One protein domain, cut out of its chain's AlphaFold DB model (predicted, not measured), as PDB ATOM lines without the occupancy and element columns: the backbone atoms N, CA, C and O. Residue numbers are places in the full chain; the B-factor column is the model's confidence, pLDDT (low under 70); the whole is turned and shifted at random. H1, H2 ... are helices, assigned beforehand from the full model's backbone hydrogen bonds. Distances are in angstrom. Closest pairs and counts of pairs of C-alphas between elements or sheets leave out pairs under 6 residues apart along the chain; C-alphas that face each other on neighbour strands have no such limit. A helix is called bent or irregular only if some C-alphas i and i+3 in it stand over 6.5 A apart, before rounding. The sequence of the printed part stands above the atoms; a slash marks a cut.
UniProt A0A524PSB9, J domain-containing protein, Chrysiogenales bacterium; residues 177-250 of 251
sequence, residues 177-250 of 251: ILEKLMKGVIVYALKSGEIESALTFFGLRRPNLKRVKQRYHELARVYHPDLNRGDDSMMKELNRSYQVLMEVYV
ATOM      1  N   ILE A 177       5.364 -18.065 -20.137       79.00
ATOM      2  CA  ILE A 177       4.023 -18.304 -19.606       79.00
ATOM      3  C   ILE A 177       2.953 -18.205 -20.697       79.00
ATOM      4  O   ILE A 177       2.046 -19.036 -20.715       79.00
ATOM      5  N   LEU A 178       3.086 -17.275 -21.651       76.75
ATOM      6  CA  LEU A 178       2.157 -17.152 -22.773       76.75
ATOM      7  C   LEU A 178       2.189 -18.420 -23.629       76.75
ATOM      8  O   LEU A 178       1.143 -18.962 -23.981       76.75
ATOM      9  N   GLU A 179       3.382 -18.944 -23.907       75.25
ATOM     10  CA  GLU A 179       3.528 -20.186 -24.667       75.25
ATOM     11  C   GLU A 179       2.876 -21.377 -23.957       75.25
ATOM     12  O   GLU A 179       2.202 -22.188 -24.600       75.25
ATOM     13  N   LYS A 180       3.024 -21.468 -22.629       71.44
ATOM     14  CA  LYS A 180       2.381 -22.506 -21.810       71.44
ATOM     15  C   LYS A 180       0.856 -22.388 -21.832       71.44
ATOM     16  O   LYS A 180       0.184 -23.393 -22.056       71.44
ATOM     17  N   LEU A 181       0.322 -21.178 -21.657       72.62
ATOM     18  CA  LEU A 181      -1.119 -20.911 -21.706       72.62
ATOM     19  C   LEU A 181      -1.702 -21.270 -23.075       72.62
ATOM     20  O   LEU A 181      -2.668 -22.027 -23.155       72.62
ATOM     21  N   MET A 182      -1.076 -20.803 -24.158       71.56
ATOM     22  CA  MET A 182      -1.507 -21.117 -25.524       71.56
ATOM     23  C   MET A 182      -1.476 -22.619 -25.802       71.56
ATOM     24  O   MET A 182      -2.400 -23.148 -26.417       71.56
ATOM     25  N   LYS A 183      -0.438 -23.324 -25.335       69.69
ATOM     26  CA  LYS A 183      -0.353 -24.780 -25.469       69.69
ATOM     27  C   LYS A 183      -1.520 -25.465 -24.757       69.69
ATOM     28  O   LYS A 183      -2.166 -26.310 -25.369       69.69
ATOM     29  N   GLY A 184      -1.822 -25.070 -23.520       66.56
ATOM     30  CA  GLY A 184      -2.966 -25.598 -22.771       66.56
ATOM     31  C   GLY A 184      -4.297 -25.370 -23.491       66.56
ATOM     32  O   GLY A 184      -5.086 -26.302 -23.627       66.56
ATOM     33  N   VAL A 185      -4.515 -24.168 -24.033       67.19
ATOM     34  CA  VAL A 185      -5.736 -23.816 -24.782       67.19
ATOM     35  C   VAL A 185      -5.865 -24.613 -26.081       67.19
ATOM     36  O   VAL A 185      -6.945 -25.113 -26.370       67.19
ATOM     37  N   ILE A 186      -4.790 -24.772 -26.858       67.12
ATOM     38  CA  ILE A 186      -4.815 -25.549 -28.110       67.12
ATOM     39  C   ILE A 186      -5.093 -27.025 -27.825       67.12
ATOM     40  O   ILE A 186      -5.925 -27.631 -28.500       67.12
ATOM     41  N   VAL A 187      -4.425 -27.601 -26.821       65.88
ATOM     42  CA  VAL A 187      -4.682 -28.982 -26.392       65.88
ATOM     43  C   VAL A 187      -6.140 -29.122 -25.964       65.88
ATOM     44  O   VAL A 187      -6.810 -30.045 -26.415       65.88
ATOM     45  N   TYR A 188      -6.653 -28.174 -25.176       65.62
ATOM     46  CA  TYR A 188      -8.051 -28.174 -24.766       65.62
ATOM     47  C   TYR A 188      -9.014 -28.078 -25.952       65.62
ATOM     48  O   TYR A 188      -9.943 -28.869 -26.039       65.62
ATOM     49  N   ALA A 189      -8.785 -27.166 -26.893       65.62
ATOM     50  CA  ALA A 189      -9.660 -26.970 -28.046       65.62
ATOM     51  C   ALA A 189      -9.684 -28.183 -28.993       65.62
ATOM     52  O   ALA A 189     -10.739 -28.520 -29.523       65.62
ATOM     53  N   LEU A 190      -8.543 -28.849 -29.200       68.00
ATOM     54  CA  LEU A 190      -8.443 -30.025 -30.074       68.00
ATOM     55  C   LEU A 190      -8.921 -31.317 -29.402       68.00
ATOM     56  O   LEU A 190      -9.393 -32.215 -30.094       68.00
ATOM     57  N   LYS A 191      -8.786 -31.422 -28.076       74.94
ATOM     58  CA  LYS A 191      -9.093 -32.633 -27.302       74.94
ATOM     59  C   LYS A 191     -10.246 -32.441 -26.317       74.94
ATOM     60  O   LYS A 191     -10.362 -33.216 -25.372       74.94
ATOM     61  N   SER A 192     -11.092 -31.430 -26.503       77.38
ATOM     62  CA  SER A 192     -12.135 -31.055 -25.534       77.38
ATOM     63  C   SER A 192     -13.018 -32.243 -25.147       77.38
ATOM     64  O   SER A 192     -13.204 -32.492 -23.960       77.38
ATOM     65  N   GLY A 193     -13.447 -33.053 -26.121       82.31
ATOM     66  CA  GLY A 193     -14.232 -34.267 -25.868       82.31
ATOM     67  C   GLY A 193     -13.484 -35.353 -25.079       82.31
ATOM     68  O   GLY A 193     -14.060 -35.981 -24.189       82.31
ATOM     69  N   GLU A 194     -12.189 -35.561 -25.345       84.62
ATOM     70  CA  GLU A 194     -11.357 -36.509 -24.585       84.62
ATOM     71  C   GLU A 194     -11.118 -36.015 -23.152       84.62
ATOM     72  O   GLU A 194     -11.157 -36.798 -22.203       84.62
ATOM     73  N   ILE A 195     -10.921 -34.707 -22.982       85.00
ATOM     74  CA  ILE A 195     -10.711 -34.069 -21.680       85.00
ATOM     75  C   ILE A 195     -11.987 -34.131 -20.842       85.00
ATOM     76  O   ILE A 195     -11.919 -34.483 -19.667       85.00
ATOM     77  N   GLU A 196     -13.153 -33.838 -21.420       87.00
ATOM     78  CA  GLU A 196     -14.446 -33.961 -20.736       87.00
ATOM     79  C   GLU A 196     -14.739 -35.407 -20.327       87.00
ATOM     80  O   GLU A 196     -15.184 -35.654 -19.200       87.00
ATOM     81  N   SER A 197     -14.418 -36.372 -21.193       89.06
ATOM     82  CA  SER A 197     -14.547 -37.801 -20.887       89.06
ATOM     83  C   SER A 197     -13.632 -38.210 -19.730       89.06
ATOM     84  O   SER A 197     -14.089 -38.837 -18.774       89.06
ATOM     85  N   ALA A 198     -12.366 -37.781 -19.749       92.69
ATOM     86  CA  ALA A 198     -11.403 -38.059 -18.683       92.69
ATOM     87  C   ALA A 198     -11.790 -37.386 -17.353       92.69
ATOM     88  O   ALA A 198     -11.702 -38.001 -16.290       92.69
ATOM     89  N   LEU A 199     -12.272 -36.139 -17.389       92.44
ATOM     90  CA  LEU A 199     -12.801 -35.438 -16.213       92.44
ATOM     91  C   LEU A 199     -14.013 -36.168 -15.625       92.44
ATOM     92  O   LEU A 199     -14.098 -36.324 -14.404       92.44
ATOM     93  N   THR A 200     -14.905 -36.670 -16.480       94.38
ATOM     94  CA  THR A 200     -16.069 -37.469 -16.075       94.38
ATOM     95  C   THR A 200     -15.640 -38.790 -15.440       94.38
ATOM     96  O   THR A 200     -16.108 -39.106 -14.346       94.38
ATOM     97  N   PHE A 201     -14.690 -39.511 -16.047       92.50
ATOM     98  CA  PHE A 201     -14.115 -40.743 -15.491       92.50
ATOM     99  C   PHE A 201     -13.488 -40.512 -14.108       92.50
ATOM    100  O   PHE A 201     -13.665 -41.307 -13.184       92.50
ATOM    101  N   PHE A 202     -12.799 -39.383 -13.927       94.06
ATOM    102  CA  PHE A 202     -12.209 -39.000 -12.643       94.06
ATOM    103  C   PHE A 202     -13.230 -38.448 -11.631       94.06
ATOM    104  O   PHE A 202     -12.920 -38.360 -10.437       94.06
ATOM    105  N   GLY A 203     -14.436 -38.075 -12.071       92.06
ATOM    106  CA  GLY A 203     -15.442 -37.396 -11.251       92.06
ATOM    107  C   GLY A 203     -15.047 -35.963 -10.872       92.06
ATOM    108  O   GLY A 203     -15.355 -35.496  -9.775       92.06
ATOM    109  N   LEU A 204     -14.322 -35.261 -11.747       92.06
ATOM    110  CA  LEU A 204     -13.783 -33.919 -11.511       92.06
ATOM    111  C   LEU A 204     -14.464 -32.892 -12.424       92.06
ATOM    112  O   LEU A 204     -14.714 -33.159 -13.590       92.06
ATOM    113  N   ARG A 205     -14.741 -31.685 -11.910       83.50
ATOM    114  CA  ARG A 205     -15.334 -30.584 -12.704       83.50
ATOM    115  C   ARG A 205     -14.375 -29.430 -12.990       83.50
ATOM    116  O   ARG A 205     -14.363 -28.894 -14.088       83.50
ATOM    117  N   ARG A 206     -13.590 -29.018 -11.992       81.50
ATOM    118  CA  ARG A 206     -12.582 -27.947 -12.102       81.50
ATOM    119  C   ARG A 206     -11.357 -28.291 -11.254       81.50
ATOM    120  O   ARG A 206     -11.151 -27.688 -10.199       81.50
ATOM    121  N   PRO A 207     -10.617 -29.352 -11.604       86.19
ATOM    122  CA  PRO A 207      -9.481 -29.760 -10.801       86.19
ATOM    123  C   PRO A 207      -8.276 -28.843 -11.036       86.19
ATOM    124  O   PRO A 207      -8.149 -28.201 -12.072       86.19
ATOM    125  N   ASN A 208      -7.372 -28.820 -10.060       83.69
ATOM    126  CA  ASN A 208      -5.988 -28.397 -10.254       83.69
ATOM    127  C   ASN A 208      -5.088 -29.643 -10.311       83.69
ATOM    128  O   ASN A 208      -5.534 -30.744  -9.966       83.69
ATOM    129  N   LEU A 209      -3.816 -29.479 -10.686       85.88
ATOM    130  CA  LEU A 209      -2.865 -30.590 -10.816       85.88
ATOM    131  C   LEU A 209      -2.813 -31.489  -9.574       85.88
ATOM    132  O   LEU A 209      -2.800 -32.717  -9.677       85.88
ATOM    133  N   LYS A 210      -2.814 -30.875  -8.384       90.75
ATOM    134  CA  LYS A 210      -2.786 -31.594  -7.106       90.75
ATOM    135  C   LYS A 210      -3.993 -32.523  -6.968       90.75
ATOM    136  O   LYS A 210      -3.824 -33.681  -6.596       90.75
ATOM    137  N   ARG A 211      -5.194 -32.040  -7.306       91.94
ATOM    138  CA  ARG A 211      -6.421 -32.845  -7.271       91.94
ATOM    139  C   ARG A 211      -6.442 -33.954  -8.319       91.94
ATOM    140  O   ARG A 211      -6.883 -35.048  -7.987       91.94
ATOM    141  N   VAL A 212      -5.936 -33.712  -9.532       91.94
ATOM    142  CA  VAL A 212      -5.832 -34.763 -10.565       91.94
ATOM    143  C   VAL A 212      -4.939 -35.908 -10.077       91.94
ATOM    144  O   VAL A 212      -5.356 -37.065 -10.094       91.94
ATOM    145  N   LYS A 213      -3.744 -35.587  -9.560       92.75
ATOM    146  CA  LYS A 213      -2.798 -36.580  -9.020       92.75
ATOM    147  C   LYS A 213      -3.378 -37.364  -7.850       92.75
ATOM    148  O   LYS A 213      -3.274 -38.586  -7.813       92.75
ATOM    149  N   GLN A 214      -4.011 -36.669  -6.906       93.31
ATOM    150  CA  GLN A 214      -4.655 -37.319  -5.768       93.31
ATOM    151  C   GLN A 214      -5.705 -38.333  -6.241       93.31
ATOM    152  O   GLN A 214      -5.675 -39.492  -5.828       93.31
ATOM    153  N   ARG A 215      -6.590 -37.914  -7.150       95.12
ATOM    154  CA  ARG A 215      -7.676 -38.766  -7.631       95.12
ATOM    155  C   ARG A 215      -7.172 -39.962  -8.438       95.12
ATOM    156  O   ARG A 215      -7.731 -41.048  -8.314       95.12
ATOM    157  N   TYR A 216      -6.085 -39.794  -9.188       95.12
ATOM    158  CA  TYR A 216      -5.409 -40.902  -9.866       95.12
ATOM    159  C   TYR A 216      -4.970 -41.988  -8.876       95.12
ATOM    160  O   TYR A 216      -5.281 -43.157  -9.075       95.12
ATOM    161  N   HIS A 217      -4.307 -41.613  -7.777       93.75
ATOM    162  CA  HIS A 217      -3.860 -42.585  -6.775       93.75
ATOM    163  C   HIS A 217      -5.020 -43.292  -6.066       93.75
ATOM    164  O   HIS A 217      -4.913 -44.478  -5.755       93.75
ATOM    165  N   GLU A 218      -6.126 -42.588  -5.817       93.44
ATOM    166  CA  GLU A 218      -7.343 -43.186  -5.258       93.44
ATOM    167  C   GLU A 218      -7.932 -44.237  -6.206       93.44
ATOM    168  O   GLU A 218      -8.195 -45.360  -5.785       93.44
ATOM    169  N   LEU A 219      -8.087 -43.902  -7.489       92.38
ATOM    170  CA  LEU A 219      -8.644 -44.810  -8.494       92.38
ATOM    171  C   LEU A 219      -7.706 -45.979  -8.810       92.38
ATOM    172  O   LEU A 219      -8.177 -47.099  -8.970       92.38
ATOM    173  N   ALA A 220      -6.388 -45.764  -8.825       92.19
ATOM    174  CA  ALA A 220      -5.403 -46.822  -9.070       92.19
ATOM    175  C   ALA A 220      -5.450 -47.920  -7.997       92.19
ATOM    176  O   ALA A 220      -5.233 -49.090  -8.298       92.19
ATOM    177  N   ARG A 221      -5.773 -47.557  -6.748       90.81
ATOM    178  CA  ARG A 221      -5.987 -48.529  -5.663       90.81
ATOM    179  C   ARG A 221      -7.258 -49.353  -5.855       90.81
ATOM    180  O   ARG A 221      -7.293 -50.489  -5.412       90.81
ATOM    181  N   VAL A 222      -8.286 -48.790  -6.490       86.88
ATOM    182  CA  VAL A 222      -9.566 -49.472  -6.749       86.88
ATOM    183  C   VAL A 222      -9.475 -50.361  -7.991       86.88
ATOM    184  O   VAL A 222      -9.961 -51.488  -7.995       86.88
ATOM    185  N   TYR A 223      -8.822 -49.875  -9.044       86.31
ATOM    186  CA  TYR A 223      -8.746 -50.551 -10.339       86.31
ATOM    187  C   TYR A 223      -7.520 -51.453 -10.501       86.31
ATOM    188  O   TYR A 223      -7.258 -51.926 -11.604       86.31
ATOM    189  N   HIS A 224      -6.780 -51.730  -9.423       82.88
ATOM    190  CA  HIS A 224      -5.602 -52.588  -9.492       82.88
ATOM    191  C   HIS A 224      -5.973 -54.005  -9.989       82.88
ATOM    192  O   HIS A 224      -6.891 -54.609  -9.423       82.88
ATOM    193  N   PRO A 225      -5.272 -54.572 -10.992       78.94
ATOM    194  CA  PRO A 225      -5.611 -55.877 -11.576       78.94
ATOM    195  C   PRO A 225      -5.659 -57.016 -10.549       78.94
ATOM    196  O   PRO A 225      -6.539 -57.873 -10.615       78.94
ATOM    197  N   ASP A 226      -4.772 -56.984  -9.549       80.81
ATOM    198  CA  ASP A 226      -4.722 -57.981  -8.467       80.81
ATOM    199  C   ASP A 226      -6.019 -58.044  -7.646       80.81
ATOM    200  O   ASP A 226      -6.387 -59.104  -7.143       80.81
ATOM    201  N   LEU A 227      -6.735 -56.923  -7.527       74.38
ATOM    202  CA  LEU A 227      -8.018 -56.852  -6.824       74.38
ATOM    203  C   LEU A 227      -9.199 -57.209  -7.739       74.38
ATOM    204  O   LEU A 227     -10.244 -57.637  -7.256       74.38
ATOM    205  N   ASN A 228      -9.014 -57.100  -9.058       72.12
ATOM    206  CA  ASN A 228     -10.046 -57.311 -10.076       72.12
ATOM    207  C   ASN A 228      -9.848 -58.609 -10.874       72.12
ATOM    208  O   ASN A 228     -10.212 -58.692 -12.044       72.12
ATOM    209  N   ARG A 229      -9.281 -59.647 -10.241       73.62
ATOM    210  CA  ARG A 229      -9.077 -60.982 -10.844       73.62
ATOM    211  C   ARG A 229      -8.339 -60.943 -12.194       73.62
ATOM    212  O   ARG A 229      -8.606 -61.765 -13.066       73.62
ATOM    213  N   GLY A 230      -7.412 -60.000 -12.354       69.50
ATOM    214  CA  GLY A 230      -6.599 -59.843 -13.560       69.50
ATOM    215  C   GLY A 230      -7.229 -59.003 -14.675       69.50
ATOM    216  O   GLY A 230      -6.585 -58.844 -15.708       69.50
ATOM    217  N   ASP A 231      -8.431 -58.444 -14.494       80.56
ATOM    218  CA  ASP A 231      -8.985 -57.472 -15.445       80.56
ATOM    219  C   ASP A 231      -8.272 -56.119 -15.298       80.56
ATOM    220  O   ASP A 231      -8.387 -55.431 -14.280       80.56
ATOM    221  N   ASP A 232      -7.503 -55.749 -16.323       86.69
ATOM    222  CA  ASP A 232      -6.716 -54.518 -16.376       86.69
ATOM    223  C   ASP A 232      -7.378 -53.400 -17.193       86.69
ATOM    224  O   ASP A 232      -6.805 -52.312 -17.316       86.69
ATOM    225  N   SER A 233      -8.584 -53.630 -17.724       86.75
ATOM    226  CA  SER A 233      -9.270 -52.688 -18.612       86.75
ATOM    227  C   SER A 233      -9.479 -51.328 -17.939       86.75
ATOM    228  O   SER A 233      -9.110 -50.283 -18.480       86.75
ATOM    229  N   MET A 234      -9.937 -51.341 -16.683       87.06
ATOM    230  CA  MET A 234     -10.136 -50.125 -15.884       87.06
ATOM    231  C   MET A 234      -8.822 -49.413 -15.534       87.06
ATOM    232  O   MET A 234      -8.786 -48.185 -15.464       87.06
ATOM    233  N   MET A 235      -7.728 -50.158 -15.351       88.94
ATOM    234  CA  MET A 235      -6.405 -49.582 -15.088       88.94
ATOM    235  C   MET A 235      -5.816 -48.930 -16.347       88.94
ATOM    236  O   MET A 235      -5.225 -47.849 -16.278       88.94
ATOM    237  N   LYS A 236      -6.003 -49.553 -17.517       89.25
ATOM    238  CA  LYS A 236      -5.614 -48.983 -18.816       89.25
ATOM    239  C   LYS A 236      -6.375 -47.694 -19.103       89.25
ATOM    240  O   LYS A 236      -5.748 -46.699 -19.469       89.25
ATOM    241  N   GLU A 237      -7.687 -47.690 -18.876       90.44
ATOM    242  CA  GLU A 237      -8.519 -46.499 -19.067       90.44
ATOM    243  C   GLU A 237      -8.148 -45.378 -18.085       90.44
ATOM    244  O   GLU A 237      -8.006 -44.221 -18.488       90.44
ATOM    245  N   LEU A 238      -7.860 -45.718 -16.821       92.38
ATOM    246  CA  LEU A 238      -7.344 -44.770 -15.830       92.38
ATOM    247  C   LEU A 238      -6.036 -44.115 -16.287       92.38
ATOM    248  O   LEU A 238      -5.907 -42.891 -16.216       92.38
ATOM    249  N   ASN A 239      -5.076 -44.907 -16.766       92.12
ATOM    250  CA  ASN A 239      -3.782 -44.400 -17.226       92.12
ATOM    251  C   ASN A 239      -3.927 -43.496 -18.455       92.12
ATOM    252  O   ASN A 239      -3.313 -42.427 -18.505       92.12
ATOM    253  N   ARG A 240      -4.765 -43.889 -19.420       90.44
ATOM    254  CA  ARG A 240      -5.056 -43.090 -20.617       90.44
ATOM    255  C   ARG A 240      -5.704 -41.756 -20.249       90.44
ATOM    256  O   ARG A 240      -5.213 -40.703 -20.652       90.44
ATOM    257  N   SER A 241      -6.754 -41.792 -19.429       90.81
ATOM    258  CA  SER A 241      -7.442 -40.592 -18.941       90.81
ATOM    259  C   SER A 241      -6.501 -39.679 -18.143       90.81
ATOM    260  O   SER A 241      -6.521 -38.460 -18.309       90.81
ATOM    261  N   TYR A 242      -5.609 -40.244 -17.325       91.69
ATOM    262  CA  TYR A 242      -4.610 -39.476 -16.582       91.69
ATOM    263  C   TYR A 242      -3.617 -38.752 -17.501       91.69
ATOM    264  O   TYR A 242      -3.325 -37.581 -17.268       91.69
ATOM    265  N   GLN A 243      -3.128 -39.407 -18.561       89.00
ATOM    266  CA  GLN A 243      -2.232 -38.778 -19.539       89.00
ATOM    267  C   GLN A 243      -2.888 -37.567 -20.210       89.00
ATOM    268  O   GLN A 243      -2.278 -36.499 -20.255       89.00
ATOM    269  N   VAL A 244      -4.148 -37.701 -20.639       86.19
ATOM    270  CA  VAL A 244      -4.924 -36.599 -21.235       86.19
ATOM    271  C   VAL A 244      -5.033 -35.415 -20.269       86.19
ATOM    272  O   VAL A 244      -4.766 -34.276 -20.651       86.19
ATOM    273  N   LEU A 245      -5.359 -35.665 -18.997       87.69
ATOM    274  CA  LEU A 245      -5.462 -34.599 -17.992       87.69
ATOM    275  C   LEU A 245      -4.100 -33.959 -17.683       87.69
ATOM    276  O   LEU A 245      -4.017 -32.748 -17.484       87.69
ATOM    277  N   MET A 246      -3.018 -34.734 -17.674       85.06
ATOM    278  CA  MET A 246      -1.670 -34.209 -17.444       85.06
ATOM    279  C   MET A 246      -1.185 -33.314 -18.593       85.06
ATOM    280  O   MET A 246      -0.465 -32.355 -18.342       85.06
ATOM    281  N   GLU A 247      -1.605 -33.532 -19.837       77.44
ATOM    282  CA  GLU A 247      -1.260 -32.616 -20.937       77.44
ATOM    283  C   GLU A 247      -1.875 -31.213 -20.776       77.44
ATOM    284  O   GLU A 247      -1.323 -30.241 -21.297       77.44
ATOM    285  N   VAL A 248      -2.983 -31.099 -20.036       74.12
ATOM    286  CA  VAL A 248      -3.742 -29.850 -19.847       74.12
ATOM    287  C   VAL A 248      -3.412 -29.165 -18.519       74.12
ATOM    288  O   VAL A 248      -3.215 -27.954 -18.478       74.12
ATOM    289  N   TYR A 249      -3.338 -29.926 -17.424       74.81
ATOM    290  CA  TYR A 249      -3.246 -29.395 -16.057       74.81
ATOM    291  C   TYR A 249      -1.813 -29.318 -15.503       74.81
ATOM    292  O   TYR A 249      -1.643 -29.110 -14.307       74.81
ATOM    293  N   VAL A 250      -0.771 -29.480 -16.328       63.84
ATOM    294  CA  VAL A 250       0.646 -29.341 -15.908       63.84
ATOM    295  C   VAL A 250       1.092 -27.879 -15.699       63.84
ATOM    296  O   VAL A 250       2.245 -27.637 -15.345       63.84
TER     297      VAL A 250
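Overview. This is residues 177 to 250 of the 251 residues of the protein "J domain-containing protein" of Chrysiogenales bacterium (UniProt A0A524PSB9). A hairpin of two helices side by side, H2 and H3, is crossed on one side by the second arm of a long, sharply bent helix, H1. That arm, H1b, packs on H3 and also reaches H2, while the first arm, H1a, turns away and meets the last residues of H3, carrying the shape on past that end of the hairpin. The printed part has 74 residues with three named helices, in the order H1, H2, H3 along the chain, and no named strand; its class is all helix. It is only just compact, close to loose, with a radius of gyration of the C-alphas of 13.4 A. The C-alphas span 46 by 22 by 18 A, with H1a at one end of the length and the link between H2 and H3 at the other.

Along the chain. The longest helix is H1, residues 177 to 202. By its hydrogen bonds it was assigned as one helix, but it is bent: C-alphas 190 and 193 are 8.3 A apart, where about 5 A is found in a regular helix. Its first arm, H1a, takes residues 177 to 190 and measures 20.1 A from first to last C-alpha, beginning with C-alpha 177 at (4.023, -18.304, -19.606). Its second arm, H1b, takes residues 193 to 202 and measures 14.2 A, ending with C-alpha 202 at (-12.209, -39.000, -12.643). Residues 191 and 192 belong to neither arm. H2, residues 209 to 222, measures 20.4 A. H3, residues 233 to 249, measures 24.2 A and ends with C-alpha 249 at (-3.246, -29.395, -16.057).

Arrangement. The two arms of H1 are about perpendicular, at 85 degrees. They are close but not clearly touching; their closest C-alphas, those of Tyr 188 and Ile 195, are 7.2 A apart. H1b and H3 touch, with 14 pairs of C-alphas within 8 A. The closest C-alphas of the two are those of Ala 198 and Ser 241, 4.7 A apart, and H3 touches H1b with residues 238 to 245 alone. H1b and H3 run opposite ways at a steep tilt of 63 degrees. H1b also touches H2, with the closest C-alphas, those of Phe 202 and Arg 215, 6.8 A apart; these two run the same way at a steep tilt of 61 degrees. H2 and H3 form a helical hairpin: they touch and run opposite ways at a shallow tilt of 4 degrees, with centres 10.4 A apart. Their closest C-alphas, those of Leu 209 and Tyr 249, are 5.4 A apart. H1a touches H3 with residues 184 to 188 alone, and H3 touches H1a with residues 247 to 249 alone. The closest C-alphas there, those of Gly 184 and Val 248, are 5.2 A apart, and the two run opposite ways at a steep tilt of 43 degrees. H1a and H2 are apart. The helix packing is mostly crossed, with one of four touching pairs at a shallow tilt. In H1a and H1b every O i to N i+4 pair is within hydrogen-bond range; in H2 it is 9 of 10 and in H3 12 of 13.

Size, cuts and confidence. The two C-alphas farthest apart are those of Leu 178 and Arg 229, at 46.8 A. The first and last printed C-alphas, those of Ile 177 and Val 250, are 12.1 A apart. The printed part has no cut. Both links are short: 6 residues join H1 to H2, and 10 join H2 to H3. The mean pLDDT of the printed part is 83.2, and the model's confidence is low, under 70, at residues 183 to 190, residue 230 and residue 250.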